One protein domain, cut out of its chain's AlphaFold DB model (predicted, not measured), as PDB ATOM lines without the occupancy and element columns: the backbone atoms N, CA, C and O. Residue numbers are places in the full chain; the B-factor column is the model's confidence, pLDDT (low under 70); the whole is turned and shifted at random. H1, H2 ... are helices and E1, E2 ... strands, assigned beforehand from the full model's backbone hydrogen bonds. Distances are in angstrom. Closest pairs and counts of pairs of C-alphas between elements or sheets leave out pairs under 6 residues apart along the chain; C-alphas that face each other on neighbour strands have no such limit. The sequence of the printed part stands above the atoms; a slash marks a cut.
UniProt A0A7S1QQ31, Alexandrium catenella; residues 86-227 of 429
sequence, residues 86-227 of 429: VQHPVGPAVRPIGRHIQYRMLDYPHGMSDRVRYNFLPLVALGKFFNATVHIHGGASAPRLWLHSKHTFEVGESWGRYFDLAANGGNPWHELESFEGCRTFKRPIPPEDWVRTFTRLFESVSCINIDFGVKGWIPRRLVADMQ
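Overview. This is residues 86 to 227 of the 429 residues of a protein of Alexandrium catenella (UniProt A0A7S1QQ31). With little regular structure, the domain is a small parallel sheet, E2 E1 E4 E3, with H1 and H2 over one face, H3 packed on H1, and a long loop, residues 137 to 182. Of 142 printed residues, 55 are in named elements, E1 H1 E2 E3 H2 E4 H3: mixed class. It is compact, radius of gyration of the C-alphas 14.5 A, spanning 44 by 36 by 28 A.

Along the chain. E1, residues 99 to 103, begins at C-alpha 99 (-19.237, 54.498, 28.343). E2 is residues 132 to 136, E4 207 to 210, E3 183 to 185. H1, 112 to 130, is 26.9 A long. H2 is 191 to 202; H3, 220 to 226, ends at (-34.825, 48.274, 33.094).

Arrangement. N 101 of E1 and O 133 of E2 are within hydrogen-bond range, 2.8 A. E1, H1, E2 and E3, H2, E4 are strand-helix-strand units, parallel neighbour strands with a helix between. H1 and H3 touch, the closest C-alphas being Ala 125 and Val 223, 5.5 A.

Size, cuts and confidence. E2 to E3 is a long link; residues 108 to 111 have pLDDT under 70.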
ATOM      1  N   VAL A  86     -12.113  48.792  48.296       88.12
ATOM      2  CA  VAL A  86     -11.907  49.386  46.968       88.12
ATOM      3  C   VAL A  86     -10.711  48.739  46.276       88.12
ATOM      4  O   VAL A  86      -9.587  48.797  46.766       88.12
ATOM      5  N   GLN A  87     -10.969  48.158  45.113       92.25
ATOM      6  CA  GLN A  87      -9.984  47.532  44.245       92.25
ATOM      7  C   GLN A  87      -9.588  48.492  43.133       92.25
ATOM      8  O   GLN A  87     -10.434  49.153  42.533       92.25
ATOM      9  N   HIS A  88      -8.301  48.546  42.817       91.56
ATOM     10  CA  HIS A  88      -7.799  49.357  41.717       91.56
ATOM     11  C   HIS A  88      -7.408  48.455  40.541       91.56
ATOM     12  O   HIS A  88      -6.839  47.386  40.768       91.56
ATOM     13  N   PRO A  89      -7.714  48.853  39.293       92.06
ATOM     14  CA  PRO A  89      -7.215  48.139  38.125       92.06
ATOM     15  C   PRO A  89      -5.684  48.155  38.116       92.06
ATOM     16  O   PRO A  89      -5.059  49.129  38.543       92.06
ATOM     17  N   VAL A  90      -5.088  47.081  37.606       89.06
ATOM     18  CA  VAL A  90      -3.638  46.954  37.434       89.06
ATOM     19  C   VAL A  90      -3.334  47.027  35.945       89.06
ATOM     20  O   VAL A  90      -3.926  46.293  35.162       89.06
ATOM     21  N   GLY A  91      -2.408  47.900  35.553       91.06
ATOM     22  CA  GLY A  91      -1.970  48.020  34.164       91.06
ATOM     23  C   GLY A  91      -1.791  49.466  33.702       91.06
ATOM     24  O   GLY A  91      -2.087  50.403  34.454       91.06
ATOM     25  N   PRO A  92      -1.279  49.654  32.473       92.69
ATOM     26  CA  PRO A  92      -1.141  50.974  31.873       92.69
ATOM     27  C   PRO A  92      -2.509  51.626  31.693       92.69
ATOM     28  O   PRO A  92      -3.520  50.939  31.531       92.69
ATOM     29  N   ALA A  93      -2.530  52.958  31.717       94.62
ATOM     30  CA  ALA A  93      -3.758  53.688  31.476       94.62
ATOM     31  C   ALA A  93      -4.239  53.468  30.030       94.62
ATOM     32  O   ALA A  93      -3.431  53.440  29.102       94.62
ATOM     33  N   VAL A  94      -5.544  53.283  29.848       96.31
ATOM     34  CA  VAL A  94      -6.168  53.024  28.546       96.31
ATOM     35  C   VAL A  94      -7.258  54.048  28.268       96.31
ATOM     36  O   VAL A  94      -8.029  54.421  29.150       96.31
ATOM     37  N   ARG A  95      -7.361  54.521  27.027       96.25
ATOM     38  CA  ARG A  95      -8.436  55.444  26.659       96.25
ATOM     39  C   ARG A  95      -9.756  54.668  26.513       96.25
ATOM     40  O   ARG A  95      -9.807  53.751  25.695       96.25
ATOM     41  N   PRO A  96     -10.826  55.025  27.244       95.31
ATOM     42  CA  PRO A  96     -12.116  54.337  27.145       95.31
ATOM     43  C   PRO A  96     -12.761  54.504  25.760       95.31
ATOM     44  O   PRO A  96     -12.772  55.610  25.205       95.31
ATOM     45  N   ILE A  97     -13.352  53.425  25.238       95.12
ATOM     46  CA  ILE A  97     -14.150  53.416  24.005       95.12
ATOM     47  C   ILE A  97     -15.616  53.198  24.387       95.12
ATOM     48  O   ILE A  97     -16.030  52.088  24.704       95.12
ATOM     49  N   GLY A  98     -16.415  54.263  24.321       95.69
ATOM     50  CA  GLY A  98     -17.803  54.245  24.789       95.69
ATOM     51  C   GLY A  98     -17.918  54.640  26.260       95.69
ATOM     52  O   GLY A  98     -17.079  55.379  26.775       95.69
ATOM     53  N   ARG A  99     -18.999  54.217  26.921       97.31
ATOM     54  CA  ARG A  99     -19.237  54.498  28.343       97.31
ATOM     55  C   ARG A  99     -18.884  53.286  29.196       97.31
ATOM     56  O   ARG A  99     -19.229  52.167  28.836       97.31
ATOM     57  N   HIS A 100     -18.267  53.527  30.347       97.44
ATOM     58  CA  HIS A 100     -17.834  52.492  31.279       97.44
ATOM     59  C   HIS A 100     -18.254  52.822  32.712       97.44
ATOM     60  O   HIS A 100     -18.145  53.965  33.169       97.44
ATOM     61  N   ILE A 101     -18.698  51.799  33.436       96.88
ATOM     62  CA  ILE A 101     -18.961  51.834  34.875       96.88
ATOM     63  C   ILE A 101     -18.063  50.786  35.527       96.88
ATOM     64  O   ILE A 101     -18.207  49.598  35.260       96.88
ATOM     65  N   GLN A 102     -17.154  51.210  36.402       96.88
ATOM     66  CA  GLN A 102     -16.286  50.309  37.156       96.88
ATOM     67  C   GLN A 102     -16.757  50.199  38.602       96.88
ATOM     68  O   GLN A 102     -16.599  51.134  39.389       96.88
ATOM     69  N   TYR A 103     -17.322  49.054  38.972       95.44
ATOM     70  CA  TYR A 103     -17.637  48.736  40.357       95.44
ATOM     71  C   TYR A 103     -16.392  48.194  41.056       95.44
ATOM     72  O   TYR A 103     -16.021  47.027  40.914       95.44
ATOM     73  N   ARG A 104     -15.722  49.075  41.798       94.12
ATOM     74  CA  ARG A 104     -14.436  48.787  42.441       94.12
ATOM     75  C   ARG A 104     -14.587  48.249  43.854       94.12
ATOM     76  O   ARG A 104     -13.622  47.753  44.418       94.12
ATOM     77  N   MET A 105     -15.775  48.341  44.436       91.00
ATOM     78  CA  MET A 105     -16.016  47.848  45.783       91.00
ATOM     79  C   MET A 105     -16.171  46.323  45.787       91.00
ATOM     80  O   MET A 105     -17.157  45.784  45.288       91.00
ATOM     81  N   LEU A 106     -15.226  45.620  46.409       85.62
ATOM     82  CA  LEU A 106     -15.401  44.217  46.767       85.62
ATOM     83  C   LEU A 106     -16.005  44.142  48.173       85.62
ATOM     84  O   LEU A 106     -15.288  44.176  49.176       85.62
ATOM     85  N   ASP A 107     -17.337  44.087  48.241       78.94
ATOM     86  CA  ASP A 107     -18.052  43.984  49.514       78.94
ATOM     87  C   ASP A 107     -17.815  42.625  50.175       78.94
ATOM     88  O   ASP A 107     -17.713  41.599  49.486       78.94
ATOM     89  N   TYR A 108     -17.844  42.615  51.510       69.94
ATOM     90  CA  TYR A 108     -17.854  41.390  52.305       69.94
ATOM     91  C   TYR A 108     -18.938  40.419  51.793       69.94
ATOM     92  O   TYR A 108     -20.010  40.866  51.368       69.94
ATOM     93  N   PRO A 109     -18.684  39.100  51.781       61.66
ATOM     94  CA  PRO A 109     -19.612  38.111  51.260       61.66
ATOM     95  C   PRO A 109     -20.924  38.149  52.025       61.66
ATOM     96  O   PRO A 109     -21.043  37.670  53.147       61.66
ATOM     97  N   HIS A 110     -21.929  38.730  51.380       67.25
ATOM     98  CA  HIS A 110     -23.321  38.486  51.701       67.25
ATOM     99  C   HIS A 110     -23.742  37.124  51.126       67.25
ATOM    100  O   HIS A 110     -23.043  36.554  50.282       67.25
ATOM    101  N   GLY A 111     -24.886  36.602  51.577       68.50
ATOM    102  CA  GLY A 111     -25.415  35.322  51.102       68.50
ATOM    103  C   GLY A 111     -25.519  35.242  49.572       68.50
ATOM    104  O   GLY A 111     -25.552  36.257  48.876       68.50
ATOM    105  N   MET A 112     -25.586  34.026  49.032       70.38
ATOM    106  CA  MET A 112     -25.463  33.782  47.587       70.38
ATOM    107  C   MET A 112     -26.467  34.569  46.711       70.38
ATOM    108  O   MET A 112     -26.080  35.036  45.637       70.38
ATOM    109  N   SER A 113     -27.701  34.830  47.171       73.31
ATOM    110  CA  SER A 113     -28.630  35.747  46.472       73.31
ATOM    111  C   SER A 113     -28.216  37.191  46.478       73.31
ATOM    112  O   SER A 113     -28.530  37.917  45.538       73.31
ATOM    113  N   ASP A 114     -27.640  37.646  47.583       76.81
ATOM    114  CA  ASP A 114     -27.471  39.066  47.834       76.81
ATOM    115  C   ASP A 114     -26.523  39.656  46.795       76.81
ATOM    116  O   ASP A 114     -26.745  40.771  46.340       76.81
ATOM    117  N   ARG A 115     -25.547  38.867  46.325       81.44
ATOM    118  CA  ARG A 115     -24.663  39.239  45.214       81.44
ATOM    119  C   ARG A 115     -25.440  39.508  43.927       81.44
ATOM    120  O   ARG A 115     -25.318  40.581  43.344       81.44
ATOM    121  N   VAL A 116     -26.277  38.561  43.510       84.75
ATOM    122  CA  VAL A 116     -27.101  38.691  42.301       84.75
ATOM    123  C   VAL A 116     -28.057  39.875  42.430       84.75
ATOM    124  O   VAL A 116     -28.103  40.738  41.557       84.75
ATOM    125  N   ARG A 117     -28.789  39.945  43.542       79.81
ATOM    126  CA  ARG A 117     -29.874  40.907  43.739       79.81
ATOM    127  C   ARG A 117     -29.395  42.326  43.998       79.81
ATOM    128  O   ARG A 117     -30.001  43.269  43.497       79.81
ATOM    129  N   TYR A 118     -28.388  42.488  44.845       84.06
ATOM    130  CA  TYR A 118     -27.993  43.798  45.351       84.06
ATOM    131  C   TYR A 118     -26.749  44.357  44.675       84.06
ATOM    132  O   TYR A 118     -26.523  45.559  44.794       84.06
ATOM    133  N   ASN A 119     -25.999  43.535  43.932       88.19
ATOM    134  CA  ASN A 119     -24.820  43.981  43.199       88.19
ATOM    135  C   ASN A 119     -25.018  43.776  41.692       88.19
ATOM    136  O   ASN A 119     -25.114  44.758  40.964       88.19
ATOM    137  N   PHE A 120     -25.142  42.536  41.214       90.50
ATOM    138  CA  PHE A 120     -25.082  42.258  39.775       90.50
ATOM    139  C   PHE A 120     -26.277  42.820  38.999       90.50
ATOM    140  O   PHE A 120     -26.065  43.599  38.076       90.50
ATOM    141  N   LEU A 121     -27.522  42.524  39.389       89.88
ATOM    142  CA  LEU A 121     -28.706  43.041  38.685       89.88
ATOM    143  C   LEU A 121     -28.777  44.579  38.675       89.88
ATOM    144  O   LEU A 121     -29.013  45.146  37.608       89.88
ATOM    145  N   PRO A 122     -28.538  45.288  39.796       89.94
ATOM    146  CA  PRO A 122     -28.478  46.744  39.782       89.94
ATOM    147  C   PRO A 122     -27.381  47.301  38.871       89.94
ATOM    148  O   PRO A 122     -27.613  48.280  38.163       89.94
ATOM    149  N   LEU A 123     -26.204  46.671  38.851       92.31
ATOM    150  CA  LEU A 123     -25.108  47.061  37.968       92.31
ATOM    151  C   LEU A 123     -25.455  46.820  36.490       92.31
ATOM    152  O   LEU A 123     -25.228  47.704  35.669       92.31
ATOM    153  N   VAL A 124     -26.085  45.691  36.151       92.56
ATOM    154  CA  VAL A 124     -26.598  45.411  34.796       92.56
ATOM    155  C   VAL A 124     -27.660  46.430  34.384       92.56
ATOM    156  O   VAL A 124     -27.616  46.940  33.264       92.56
ATOM    157  N   ALA A 125     -28.588  46.780  35.282       91.31
ATOM    158  CA  ALA A 125     -29.591  47.814  35.024       91.31
ATOM    159  C   ALA A 125     -28.946  49.173  34.735       91.31
ATOM    160  O   ALA A 125     -29.349  49.846  33.788       91.31
ATOM    161  N   LEU A 126     -27.926  49.566  35.509       91.12
ATOM    162  CA  LEU A 126     -27.163  50.790  35.256       91.12
ATOM    163  C   LEU A 126     -26.454  50.752  33.900       91.12
ATOM    164  O   LEU A 126     -26.532  51.725  33.152       91.12
ATOM    165  N   GLY A 127     -25.798  49.634  33.576       93.25
ATOM    166  CA  GLY A 127     -25.142  49.427  32.285       93.25
ATOM    167  C   GLY A 127     -26.113  49.603  31.121       93.25
ATOM    168  O   GLY A 127     -25.870  50.424  30.237       93.25
ATOM    169  N   LYS A 128     -27.270  48.928  31.165       92.62
ATOM    170  CA  LYS A 128     -28.327  49.098  30.156       92.62
ATOM    171  C   LYS A 128     -28.834  50.544  30.093       92.62
ATOM    172  O   LYS A 128     -28.929  51.096  29.003       92.62
ATOM    173  N   PHE A 129     -29.139  51.170  31.234       92.69
ATOM    174  CA  PHE A 129     -29.726  52.516  31.271       92.69
ATOM    175  C   PHE A 129     -28.795  53.574  30.664       92.69
ATOM    176  O   PHE A 129     -29.243  54.448  29.926       92.69
ATOM    177  N   PHE A 130     -27.492  53.494  30.946       93.25
ATOM    178  CA  PHE A 130     -26.509  54.461  30.449       93.25
ATOM    179  C   PHE A 130     -25.838  54.057  29.132       93.25
ATOM    180  O   PHE A 130     -25.009  54.829  28.636       93.25
ATOM    181  N   ASN A 131     -26.206  52.905  28.557       94.50
ATOM    182  CA  ASN A 131     -25.503  52.262  27.444       94.50
ATOM    183  C   ASN A 131     -23.992  52.169  27.723       94.50
ATOM    184  O   ASN A 131     -23.168  52.721  26.991       94.50
ATOM    185  N   ALA A 132     -23.655  51.561  28.861       95.75
ATOM    186  CA  ALA A 132     -22.306  51.477  29.391       95.75
ATOM    187  C   ALA A 132     -21.884  50.025  29.644       95.75
ATOM    188  O   ALA A 132     -22.673  49.208  30.125       95.75
ATOM    189  N   THR A 133     -20.611  49.741  29.384       96.50
ATOM    190  CA  THR A 133     -19.954  48.497  29.786       96.50
ATOM    191  C   THR A 133     -19.670  48.538  31.280       96.50
ATOM    192  O   THR A 133     -19.178  49.531  31.816       96.50
ATOM    193  N   VAL A 134     -20.002  47.460  31.973       96.12
ATOM    194  CA  VAL A 134     -19.871  47.337  33.418       96.12
ATOM    195  C   VAL A 134     -18.734  46.383  33.738       96.12
ATOM    196  O   VAL A 134     -18.725  45.243  33.275       96.12
ATOM    197  N   HIS A 135     -17.817  46.866  34.570       96.19
ATOM    198  CA  HIS A 135     -16.639  46.152  35.037       96.19
ATOM    199  C   HIS A 135     -16.753  45.904  36.539       96.19
ATOM    200  O   HIS A 135     -17.109  46.813  37.297       96.19
ATOM    201  N   ILE A 136     -16.418  44.696  36.981       93.88
ATOM    202  CA  ILE A 136     -16.324  44.331  38.397       93.88
ATOM    203  C   ILE A 136     -14.984  43.644  38.644       93.88
ATOM    204  O   ILE A 136     -14.433  42.981  37.768       93.88
ATOM    205  N   HIS A 137     -14.454  43.757  39.858       90.25
ATOM    206  CA  HIS A 137     -13.234  43.034  40.212       90.25
ATOM    207  C   HIS A 137     -13.447  41.513  40.134       90.25
ATOM    208  O   HIS A 137     -14.321  40.996  40.826       90.25
ATOM    209  N   GLY A 138     -12.675  40.786  39.318       86.62
ATOM    210  CA  GLY A 138     -12.878  39.348  39.113       86.62
ATOM    211  C   GLY A 138     -14.032  39.002  38.177       86.62
ATOM    212  O   GLY A 138     -14.549  37.878  38.228       86.62
ATOM    213  N   GLY A 139     -14.479  39.978  37.383       84.00
ATOM    214  CA  GLY A 139     -15.579  39.838  36.444       84.00
ATOM    215  C   GLY A 139     -15.338  38.758  35.397       84.00
ATOM    216  O   GLY A 139     -16.236  37.955  35.175       84.00
ATOM    217  N   ALA A 140     -14.147  38.665  34.803       79.38
ATOM    218  CA  ALA A 140     -13.908  37.734  33.700       79.38
ATOM    219  C   ALA A 140     -13.623  36.309  34.183       79.38
ATOM    220  O   ALA A 140     -14.065  35.340  33.558       79.38
ATOM    221  N   SER A 141     -12.885  36.149  35.286       78.56
ATOM    222  CA  SER A 141     -12.343  34.826  35.639       78.56
ATOM    223  C   SER A 141     -12.134  34.579  37.132       78.56
ATOM    224  O   SER A 141     -11.281  33.773  37.509       78.56
ATOM    225  N   ALA A 142     -12.850  35.277  38.021       84.88
ATOM    226  CA  ALA A 142     -12.677  35.033  39.453       84.88
ATOM    227  C   ALA A 142     -13.976  35.035  40.282       84.88
ATOM    228  O   ALA A 142     -14.090  35.809  41.239       84.88
ATOM    229  N   PRO A 143     -14.914  34.090  40.040       88.50
ATOM    230  CA  PRO A 143     -16.058  33.883  40.933       88.50
ATOM    231  C   PRO A 143     -15.653  33.660  42.393       88.50
ATOM    232  O   PRO A 143     -16.349  34.103  43.302       88.50
ATOM    233  N   ARG A 144     -14.480  33.060  42.635       87.44
ATOM    234  CA  ARG A 144     -13.888  32.854  43.971       87.44
ATOM    235  C   ARG A 144     -13.687  34.128  44.800       87.44
ATOM    236  O   ARG A 144     -13.558  34.034  46.013       87.44
ATOM    237  N   LEU A 145     -13.644  35.304  44.171       86.31
ATOM    238  CA  LEU A 145     -13.572  36.582  44.893       86.31
ATOM    239  C   LEU A 145     -14.933  36.989  45.468       86.31
ATOM    240  O   LEU A 145     -15.015  37.696  46.468       86.31
ATOM    241  N   TRP A 146     -16.011  36.515  44.848       86.00
ATOM    242  CA  TRP A 146     -17.387  36.863  45.191       86.00
ATOM    243  C   TRP A 146     -18.091  35.779  45.995       86.00
ATOM    244  O   TRP A 146     -18.982  36.090  46.794       86.00
ATOM    245  N   LEU A 147     -17.690  34.527  45.776       85.81
ATOM    246  CA  LEU A 147     -18.250  33.324  46.364       85.81
ATOM    247  C   LEU A 147     -17.286  32.786  47.417       85.81
ATOM    248  O   LEU A 147     -16.187  32.331  47.106       85.81
ATOM    249  N   HIS A 148     -17.701  32.838  48.680       80.38
ATOM    250  CA  HIS A 148     -16.881  32.320  49.764       80.38
ATOM    251  C   HIS A 148     -16.910  30.787  49.764       80.38
ATOM    252  O   HIS A 148     -17.981  30.179  49.750       80.38
ATOM    253  N   SER A 149     -15.732  30.181  49.916       78.44
ATOM    254  CA  SER A 149     -15.543  28.735  50.107       78.44
ATOM    255  C   SER A 149     -16.356  28.108  51.245       78.44
ATOM    256  O   SER A 149     -16.622  26.914  51.210       78.44
ATOM    257  N   LYS A 150     -16.783  28.900  52.245       77.12
ATOM    258  CA  LYS A 150     -17.721  28.439  53.272       77.12
ATOM    259  C   LYS A 150     -19.008  27.973  52.606       77.12
ATOM    260  O   LYS A 150     -19.465  26.883  52.900       77.12
ATOM    261  N   HIS A 151     -19.556  28.775  51.692       74.88
ATOM    262  CA  HIS A 151     -20.835  28.508  51.044       74.88
ATOM    263  C   HIS A 151     -20.746  27.488  49.926       74.88
ATOM    264  O   HIS A 151     -21.697  26.740  49.772       74.88
ATOM    265  N   THR A 152     -19.652  27.431  49.171       82.12
ATOM    266  CA  THR A 152     -19.488  26.522  48.028       82.12
ATOM    267  C   THR A 152     -18.053  25.993  47.992       82.12
ATOM    268  O   THR A 152     -17.102  26.770  47.956       82.12
ATOM    269  N   PHE A 153     -17.886  24.670  48.051       85.75
ATOM    270  CA  PHE A 153     -16.563  24.041  48.164       85.75
ATOM    271  C   PHE A 153     -15.860  23.892  46.813       85.75
ATOM    272  O   PHE A 153     -14.644  23.733  46.770       85.75
ATOM    273  N   GLU A 154     -16.614  23.944  45.716       90.75
ATOM    274  CA  GLU A 154     -16.120  23.753  44.353       90.75
ATOM    275  C   GLU A 154     -16.528  24.940  43.473       90.75
ATOM    276  O   GLU A 154     -17.347  24.816  42.567       90.75
ATOM    277  N   VAL A 155     -15.980  26.122  43.755       87.69
ATOM    278  CA  VAL A 155     -16.255  27.324  42.954       87.69
ATOM    279  C   VAL A 155     -15.698  27.159  41.539       87.69
ATOM    280  O   VAL A 155     -14.549  26.760  41.358       87.69
ATOM    281  N   GLY A 156     -16.492  27.513  40.530       87.56
ATOM    282  CA  GLY A 156     -16.054  27.498  39.140       87.56
ATOM    283  C   GLY A 156     -14.970  28.526  38.841       87.56
ATOM    284  O   GLY A 156     -14.938  29.613  39.414       87.56
ATOM    285  N   GLU A 157     -14.103  28.198  37.886       89.62
ATOM    286  CA  GLU A 157     -13.046  29.104  37.418       89.62
ATOM    287  C   GLU A 157     -13.605  30.321  36.668       89.62
ATOM    288  O   GLU A 157     -12.988  31.381  36.640       89.62
ATOM    289  N   SER A 158     -14.799  30.191  36.087       91.50
ATOM    290  CA  SER A 158     -15.457  31.246  35.322       91.50
ATOM    291  C   SER A 158     -16.919  31.394  35.723       91.50
ATOM    292  O   SER A 158     -17.618  30.412  35.992       91.50
ATOM    293  N   TRP A 159     -17.406  32.633  35.668       92.38
ATOM    294  CA  TRP A 159     -18.828  32.942  35.791       92.38
ATOM    295  C   TRP A 159     -19.678  32.277  34.710       92.38
ATOM    296  O   TRP A 159     -20.862  32.043  34.945       92.38
ATOM    297  N   GLY A 160     -19.068  31.877  33.585       93.75
ATOM    298  CA  GLY A 160     -19.702  31.092  32.525       93.75
ATOM    299  C   GLY A 160     -20.244  29.734  32.986       93.75
ATOM    300  O   GLY A 160     -21.083  29.139  32.310       93.75
ATOM    301  N   ARG A 161     -19.819  29.240  34.160       94.31
ATOM    302  CA  ARG A 161     -20.450  28.083  34.810       94.31
ATOM    303  C   ARG A 161     -21.886  28.395  35.243       94.31
ATOM    304  O   ARG A 161     -22.744  27.523  35.143       94.31
ATOM    305  N   TYR A 162     -22.165  29.617  35.686       93.56
ATOM    306  CA  TYR A 162     -23.435  30.013  36.306       93.56
ATOM    307  C   TYR A 162     -24.331  30.816  35.358       93.56
ATOM    308  O   TYR A 162     -25.541  30.597  35.318       93.56
ATOM    309  N   PHE A 163     -23.734  31.702  34.560       93.50
ATOM    310  CA  PHE A 163     -24.434  32.651  33.696       93.50
ATOM    311  C   PHE A 163     -23.999  32.517  32.238       93.50
ATOM    312  O   PHE A 163     -22.868  32.127  31.946       93.50
ATOM    313  N   ASP A 164     -24.892  32.858  31.315       93.44
ATOM    314  CA  ASP A 164     -24.534  33.072  29.919       93.44
ATOM    315  C   ASP A 164     -23.901  34.464  29.779       93.44
ATOM    316  O   ASP A 164     -24.577  35.495  29.776       93.44
ATOM    317  N   LEU A 165     -22.569  34.495  29.709       91.31
ATOM    318  CA  LEU A 165     -21.820  35.747  29.603       91.31
ATOM    319  C   LEU A 165     -22.074  36.444  28.262       91.31
ATOM    320  O   LEU A 165     -22.085  37.672  28.208       91.31
ATOM    321  N   ALA A 166     -22.315  35.683  27.190       90.81
ATOM    322  CA  ALA A 166     -22.526  36.233  25.857       90.81
ATOM    323  C   ALA A 166     -23.901  36.899  25.740       90.81
ATOM    324  O   ALA A 166     -23.996  38.014  25.227       90.81
ATOM    325  N   ALA A 167     -24.948  36.271  26.286       87.06
ATOM    326  CA  ALA A 167     -26.314  36.807  26.269       87.06
ATOM    327  C   ALA A 167     -26.444  38.188  26.937       87.06
ATOM    328  O   ALA A 167     -27.356  38.952  26.633       87.06
ATOM    329  N   ASN A 168     -25.509  38.532  27.820       75.25
ATOM    330  CA  ASN A 168     -25.482  39.803  28.533       75.25
ATOM    331  C   ASN A 168     -24.395  40.767  28.021       75.25
ATOM    332  O   ASN A 168     -24.080  41.755  28.690       75.25
ATOM    333  N   GLY A 169     -23.765  40.461  26.878       83.75
ATOM    334  CA  GLY A 169     -22.648  41.241  26.339       83.75
ATOM    335  C   GLY A 169     -21.483  41.371  27.322       83.75
ATOM    336  O   GLY A 169     -20.851  42.416  27.378       83.75
ATOM    337  N   GLY A 170     -21.270  40.356  28.163       84.94
ATOM    338  CA  GLY A 170     -20.252  40.340  29.206       84.94
ATOM    339  C   GLY A 170     -20.579  41.153  30.460       84.94
ATOM    340  O   GLY A 170     -19.783  41.124  31.381       84.94
ATOM    341  N   ASN A 171     -21.722  41.843  30.579       87.31
ATOM    342  CA  ASN A 171     -22.011  42.723  31.726       87.31
ATOM    343  C   ASN A 171     -22.715  42.021  32.897       87.31
ATOM    344  O   ASN A 171     -23.850  41.606  32.695       87.31
ATOM    345  N   PRO A 172     -22.176  42.012  34.133       89.38
ATOM    346  CA  PRO A 172     -21.111  42.885  34.635       89.38
ATOM    347  C   PRO A 172     -19.730  42.198  34.733       89.38
ATOM    348  O   PRO A 172     -18.852  42.671  35.440       89.38
ATOM    349  N   TRP A 173     -19.540  41.076  34.048       92.56
ATOM    350  CA  TRP A 173     -18.375  40.180  34.050       92.56
ATOM    351  C   TRP A 173     -17.146  40.674  33.257       92.56
ATOM    352  O   TRP A 173     -16.354  39.861  32.783       92.56
ATOM    353  N   HIS A 174     -16.932  41.985  33.133       93.69
ATOM    354  CA  HIS A 174     -15.667  42.526  32.618       93.69
ATOM    355  C   HIS A 174     -14.689  42.780  33.770       93.69
ATOM    356  O   HIS A 174     -15.110  43.203  34.849       93.69
ATOM    357  N   GLU A 175     -13.389  42.542  33.560       93.69
ATOM    358  CA  GLU A 175     -12.363  42.920  34.546       93.69
ATOM    359  C   GLU A 175     -12.229  44.436  34.662       93.69
ATOM    360  O   GLU A 175     -12.533  45.171  33.726       93.69
ATOM    361  N   LEU A 176     -11.739  44.906  35.809       95.19
ATOM    362  CA  LEU A 176     -11.401  46.319  35.983       95.19
ATOM    363  C   LEU A 176     -10.283  46.734  35.019       95.19
ATOM    364  O   LEU A 176      -9.284  46.033  34.873       95.19
ATOM    365  N   GLU A 177     -10.413  47.928  34.445       95.38
ATOM    366  CA  GLU A 177      -9.457  48.500  33.496       95.38
ATOM    367  C   GLU A 177      -8.983  49.884  33.954       95.38
ATOM    368  O   GLU A 177      -9.722  50.670  34.554       95.38
ATOM    369  N   SER A 178      -7.722  50.214  33.674       96.06
ATOM    370  CA  SER A 178      -7.115  51.488  34.079       96.06
ATOM    371  C   SER A 178      -7.523  52.621  33.127       96.06
ATOM    372  O   SER A 178      -6.699  53.211  32.442       96.06
ATOM    373  N   PHE A 179      -8.818  52.912  33.013       97.12
ATOM    374  CA  PHE A 179      -9.296  53.919  32.066       97.12
ATOM    375  C   PHE A 179      -8.824  55.342  32.420       97.12
ATOM    376  O   PHE A 179      -8.947  55.810  33.558       97.12
ATOM    377  N   GLU A 180      -8.337  56.069  31.415       95.00
ATOM    378  CA  GLU A 180      -7.981  57.481  31.522       95.00
ATOM    379  C   GLU A 180      -9.219  58.347  31.794       95.00
ATOM    380  O   GLU A 180     -10.285  58.165  31.204       95.00
ATOM    381  N   GLY A 181      -9.074  59.334  32.683       94.19
ATOM    382  CA  GLY A 181     -10.111  60.343  32.916       94.19
ATOM    383  C   GLY A 181     -11.360  59.851  33.657       94.19
ATOM    384  O   GLY A 181     -12.357  60.576  33.690       94.19
ATOM    385  N   CYS A 182     -11.341  58.666  34.282       95.69
ATOM    386  CA  CYS A 182     -12.473  58.210  35.089       95.69
ATOM    387  C   CYS A 182     -12.787  59.167  36.241       95.69
ATOM    388  O   CYS A 182     -11.917  59.502  37.052       95.69
ATOM    389  N   ARG A 183     -14.068  59.508  36.414       95.38
ATOM    390  CA  ARG A 183     -14.524  60.165  37.644       95.38
ATOM    391  C   ARG A 183     -14.886  59.138  38.691       95.38
ATOM    392  O   ARG A 183     -15.622  58.195  38.435       95.38
ATOM    393  N   THR A 184     -14.380  59.349  39.901       93.50
ATOM    394  CA  THR A 184     -14.670  58.458  41.021       93.50
ATOM    395  C   THR A 184     -15.846  58.976  41.831       93.50
ATOM    396  O   THR A 184     -15.804  60.076  42.383       93.50
ATOM    397  N   PHE A 185     -16.866  58.140  41.949       87.62
ATOM    398  CA  PHE A 185     -18.030  58.352  42.779       87.62
ATOM    399  C   PHE A 185     -17.785  57.738  44.165       87.62
ATOM    400  O   PHE A 185     -17.896  56.532  44.370       87.62
ATOM    401  N   LYS A 186     -17.366  58.591  45.111       83.00
ATOM    402  CA  LYS A 186     -16.840  58.178  46.428       83.00
ATOM    403  C   LYS A 186     -17.886  58.041  47.529       83.00
ATOM    404  O   LYS A 186     -17.546  57.611  48.627       83.00
ATOM    405  N   ARG A 187     -19.118  58.499  47.307       83.25
ATOM    406  CA  ARG A 187     -20.149  58.511  48.345       83.25
ATOM    407  C   ARG A 187     -21.492  58.083  47.781       83.25
ATOM    408  O   ARG A 187     -21.830  58.517  46.678       83.25
ATOM    409  N   PRO A 188     -22.268  57.313  48.554       80.44
ATOM    410  CA  PRO A 188     -23.652  57.088  48.218       80.44
ATOM    411  C   PRO A 188     -24.414  58.413  48.226       80.44
ATOM    412  O   PRO A 188     -24.178  59.284  49.067       80.44
ATOM    413  N   ILE A 189     -25.327  58.554  47.275       84.00
ATOM    414  CA  ILE A 189     -26.302  59.645  47.223       84.00
ATOM    415  C   ILE A 189     -27.705  59.068  47.406       84.00
ATOM    416  O   ILE A 189     -27.891  57.866  47.173       84.00
ATOM    417  N   PRO A 190     -28.684  59.896  47.809       84.75
ATOM    418  CA  PRO A 190     -30.070  59.461  47.904       84.75
ATOM    419  C   PRO A 190     -30.533  58.802  46.593       84.75
ATOM    420  O   PRO A 190     -30.194  59.320  45.522       84.75
ATOM    421  N   PRO A 191     -31.260  57.666  46.642       78.81
ATOM    422  CA  PRO A 191     -31.711  56.938  45.456       78.81
ATOM    423  C   PRO A 191     -32.319  57.841  44.367       78.81
ATOM    424  O   PRO A 191     -31.962  57.740  43.195       78.81
ATOM    425  N   GLU A 192     -33.172  58.788  44.743       81.44
ATOM    426  CA  GLU A 192     -33.833  59.750  43.853       81.44
ATOM    427  C   GLU A 192     -32.873  60.595  42.996       81.44
ATOM    428  O   GLU A 192     -33.238  61.046  41.910       81.44
ATOM    429  N   ASP A 193     -31.627  60.757  43.437       87.31
ATOM    430  CA  ASP A 193     -30.630  61.592  42.780       87.31
ATOM    431  C   ASP A 193     -29.652  60.799  41.900       87.31
ATOM    432  O   ASP A 193     -28.851  61.409  41.179       87.31
ATOM    433  N   TRP A 194     -29.713  59.460  41.914       84.62
ATOM    434  CA  TRP A 194     -28.786  58.591  41.174       84.62
ATOM    435  C   TRP A 194     -28.783  58.871  39.684       84.62
ATOM    436  O   TRP A 194     -27.740  59.195  39.117       84.62
ATOM    437  N   VAL A 195     -29.960  58.792  39.060       85.69
ATOM    438  CA  VAL A 195     -30.110  58.963  37.612       85.69
ATOM    439  C   VAL A 195     -29.606  60.339  37.186       85.69
ATOM    440  O   VAL A 195     -28.801  60.447  36.262       85.69
ATOM    441  N   ARG A 196     -30.011  61.392  37.906       89.38
ATOM    442  CA  ARG A 196     -29.598  62.774  37.622       89.38
ATOM    443  C   ARG A 196     -28.086  62.950  37.747       89.38
ATOM    444  O   ARG A 196     -27.470  63.583  36.894       89.38
ATOM    445  N   THR A 197     -27.485  62.396  38.796       87.69
ATOM    446  CA  THR A 197     -26.049  62.545  39.062       87.69
ATOM    447  C   THR A 197     -25.208  61.783  38.047       87.69
ATOM    448  O   THR A 197     -24.280  62.355  37.484       87.69
ATOM    449  N   PHE A 198     -25.553  60.527  37.756       86.19
ATOM    450  CA  PHE A 198     -24.834  59.732  36.760       86.19
ATOM    451  C   PHE A 198     -24.972  60.316  35.353       86.19
ATOM    452  O   PHE A 198     -23.979  60.373  34.634       86.19
ATOM    453  N   THR A 199     -26.153  60.831  34.989       90.12
ATOM    454  CA  THR A 199     -26.356  61.529  33.707       90.12
ATOM    455  C   THR A 199     -25.389  62.706  33.572       90.12
ATOM    456  O   THR A 199     -24.621  62.755  32.617       90.12
ATOM    457  N   ARG A 200     -25.332  63.588  34.581       91.44
ATOM    458  CA  ARG A 200     -24.404  64.734  34.603       91.44
ATOM    459  C   ARG A 200     -22.933  64.327  34.558       91.44
ATOM    460  O   ARG A 200     -22.111  65.022  33.972       91.44
ATOM    461  N   LEU A 201     -22.565  63.217  35.199       90.19
ATOM    462  CA  LEU A 201     -21.192  62.717  35.124       90.19
ATOM    463  C   LEU A 201     -20.860  62.278  33.692       90.19
ATOM    464  O   LEU A 201     -19.851  62.730  33.146       90.19
ATOM    465  N   PHE A 202     -21.736  61.494  33.060       93.62
ATOM    466  CA  PHE A 202     -21.554  61.010  31.689       93.62
ATOM    467  C   PHE A 202     -21.623  62.094  30.599       93.62
ATOM    468  O   PHE A 202     -21.240  61.823  29.463       93.62
ATOM    469  N   GLU A 203     -22.062  63.316  30.915       92.56
ATOM    470  CA  GLU A 203     -21.946  64.475  30.011       92.56
ATOM    471  C   GLU A 203     -20.489  64.927  29.821       92.56
ATOM    472  O   GLU A 203     -20.156  65.521  28.800       92.56
ATOM    473  N   SER A 204     -19.617  64.656  30.799       92.38
ATOM    474  CA  SER A 204     -18.237  65.165  30.818       92.38
ATOM    475  C   SER A 204     -17.163  64.084  30.788       92.38
ATOM    476  O   SER A 204     -16.005  64.391  30.507       92.38
ATOM    477  N   VAL A 205     -17.517  62.832  31.093       95.69
ATOM    478  CA  VAL A 205     -16.586  61.701  31.092       95.69
ATOM    479  C   VAL A 205     -17.220  60.446  30.516       95.69
ATOM    480  O   VAL A 205     -18.422  60.229  30.615       95.69
ATOM    481  N   SER A 206     -16.387  59.585  29.951       96.56
ATOM    482  CA  SER A 206     -16.764  58.264  29.450       96.56
ATOM    483  C   SER A 206     -16.655  57.168  30.508       96.56
ATOM    484  O   SER A 206     -17.223  56.102  30.325       96.56
ATOM    485  N   CYS A 207     -15.963  57.405  31.624       97.50
ATOM    486  CA  CYS A 207     -15.761  56.403  32.668       97.50
ATOM    487  C   CYS A 207     -16.169  56.919  34.053       97.50
ATOM    488  O   CYS A 207     -15.770  58.013  34.469       97.50
ATOM    489  N   ILE A 208     -16.914  56.094  34.794       96.69
ATOM    490  CA  ILE A 208     -17.277  56.329  36.194       96.69
ATOM    491  C   ILE A 208     -16.817  55.147  37.049       96.69
ATOM    492  O   ILE A 208     -17.162  54.004  36.767       96.69
ATOM    493  N   ASN A 209     -16.096  55.423  38.134       96.75
ATOM    494  CA  ASN A 209     -15.771  54.433  39.160       96.75
ATOM    495  C   ASN A 209     -16.747  54.538  40.338       96.75
ATOM    496  O   ASN A 209     -17.042  55.647  40.782       96.75
ATOM    497  N   ILE A 210     -17.192  53.411  40.883       94.75
ATOM    498  CA  ILE A 210     -18.041  53.319  42.077       94.75
ATOM    499  C   ILE A 210     -17.240  52.628  43.188       94.75
ATOM    500  O   ILE A 210     -16.899  51.450  43.067       94.75
ATOM    501  N   ASP A 211     -16.972  53.360  44.273       93.31
ATOM    502  CA  ASP A 211     -16.080  52.939  45.374       93.31
ATOM    503  C   ASP A 211     -16.828  52.602  46.671       93.31
ATOM    504  O   ASP A 211     -16.257  52.605  47.760       93.31
ATOM    505  N   PHE A 212     -18.129  52.360  46.582       89.44
ATOM    506  CA  PHE A 212     -18.962  52.025  47.730       89.44
ATOM    507  C   PHE A 212     -19.997  50.974  47.340       89.44
ATOM    508  O   PHE A 212     -20.335  50.836  46.163       89.44
ATOM    509  N   GLY A 213     -20.510  50.251  48.335       86.81
ATOM    510  CA  GLY A 213     -21.503  49.202  48.130       86.81
ATOM    511  C   GLY A 213     -22.765  49.738  47.455       86.81
ATOM    512  O   GLY A 213     -23.343  50.706  47.936       86.81
ATOM    513  N   VAL A 214     -23.229  49.117  46.367       86.44
ATOM    514  CA  VAL A 214     -24.447  49.562  45.648       86.44
ATOM    515  C   VAL A 214     -25.761  49.088  46.288       86.44
ATOM    516  O   VAL A 214     -26.839  49.576  45.930       86.44
ATOM    517  N   LYS A 215     -25.688  48.178  47.270       82.88
ATOM    518  CA  LYS A 215     -26.850  47.637  47.992       82.88
ATOM    519  C   LYS A 215     -27.664  48.762  48.636       82.88
ATOM    520  O   LYS A 215     -27.183  49.463  49.517       82.88
ATOM    521  N   GLY A 216     -28.918  48.901  48.204       75.00
ATOM    522  CA  GLY A 216     -29.867  49.883  48.745       75.00
ATOM    523  C   GLY A 216     -29.752  51.296  48.167       75.00
ATOM    524  O   GLY A 216     -30.611  52.122  48.461       75.00
ATOM    525  N   TRP A 217     -28.756  51.565  47.320       79.62
ATOM    526  CA  TRP A 217     -28.530  52.903  46.772       79.62
ATOM    527  C   TRP A 217     -29.050  53.064  45.351       79.62
ATOM    528  O   TRP A 217     -29.611  54.103  45.022       79.62
ATOM    529  N   ILE A 218     -28.938  52.024  44.521       80.50
ATOM    530  CA  ILE A 218     -29.539  52.055  43.187       80.50
ATOM    531  C   ILE A 218     -31.067  51.982  43.339       80.50
ATOM    532  O   ILE A 218     -31.571  51.059  43.994       80.50
ATOM    533  N   PRO A 219     -31.829  52.918  42.742       81.06
ATOM    534  CA  PRO A 219     -33.279  52.937  42.863       81.06
ATOM    535  C   PRO A 219     -33.894  51.610  42.439       81.06
ATOM    536  O   PRO A 219     -33.712  51.163  41.308       81.06
ATOM    537  N   ARG A 220     -34.709  51.009  43.313       81.44
ATOM    538  CA  ARG A 220     -35.471  49.797  42.964       81.44
ATOM    539  C   ARG A 220     -36.328  50.006  41.718       81.44
ATOM    540  O   ARG A 220     -36.492  49.079  40.938       81.44
ATOM    541  N   ARG A 221     -36.834  51.230  41.527       82.38
ATOM    542  CA  ARG A 221     -37.571  51.624  40.326       82.38
ATOM    543  C   ARG A 221     -36.712  51.526  39.067       82.38
ATOM    544  O   ARG A 221     -37.189  50.977  38.096       82.38
ATOM    545  N   LEU A 222     -35.446  51.946  39.104       82.75
ATOM    546  CA  LEU A 222     -34.546  51.799  37.956       82.75
ATOM    547  C   LEU A 222     -34.362  50.324  37.583       82.75
ATOM    548  O   LEU A 222     -34.465  49.960  36.421       82.75
ATOM    549  N   VAL A 223     -34.127  49.464  38.577       84.75
ATOM    550  CA  VAL A 223     -34.013  48.016  38.346       84.75
ATOM    551  C   VAL A 223     -35.322  47.452  37.783       84.75
ATOM    552  O   VAL A 223     -35.291  46.644  36.865       84.75
ATOM    553  N   ALA A 224     -36.473  47.889  38.298       84.19
ATOM    554  CA  ALA A 224     -37.777  47.456  37.807       84.19
ATOM    555  C   ALA A 224     -38.077  47.947  36.380       84.19
ATOM    556  O   ALA A 224     -38.616  47.175  35.599       84.19
ATOM    557  N   ASP A 225     -37.716  49.185  36.045       82.94
ATOM    558  CA  ASP A 225     -37.962  49.800  34.738       82.94
ATOM    559  C   ASP A 225     -37.041  49.197  33.663       82.94
ATOM    560  O   ASP A 225     -37.458  49.003  32.526       82.94
ATOM    561  N   MET A 226     -35.797  48.862  34.024       86.56
ATOM    562  CA  MET A 226     -34.825  48.274  33.094       86.56
ATOM    563  C   MET A 226     -34.969  46.767  32.912       86.56
ATOM    564  O   MET A 226     -34.366  46.231  31.979       86.56
ATOM    565  N   GLN A 227     -35.684  46.105  33.831       83.69
ATOM    566  CA  GLN A 227     -35.871  44.654  33.876       83.69
ATOM    567  C   GLN A 227     -34.574  43.914  33.494       83.69
ATOM    568  O   GLN A 227     -34.499  43.258  32.451       83.69
TER     569      GLN A 227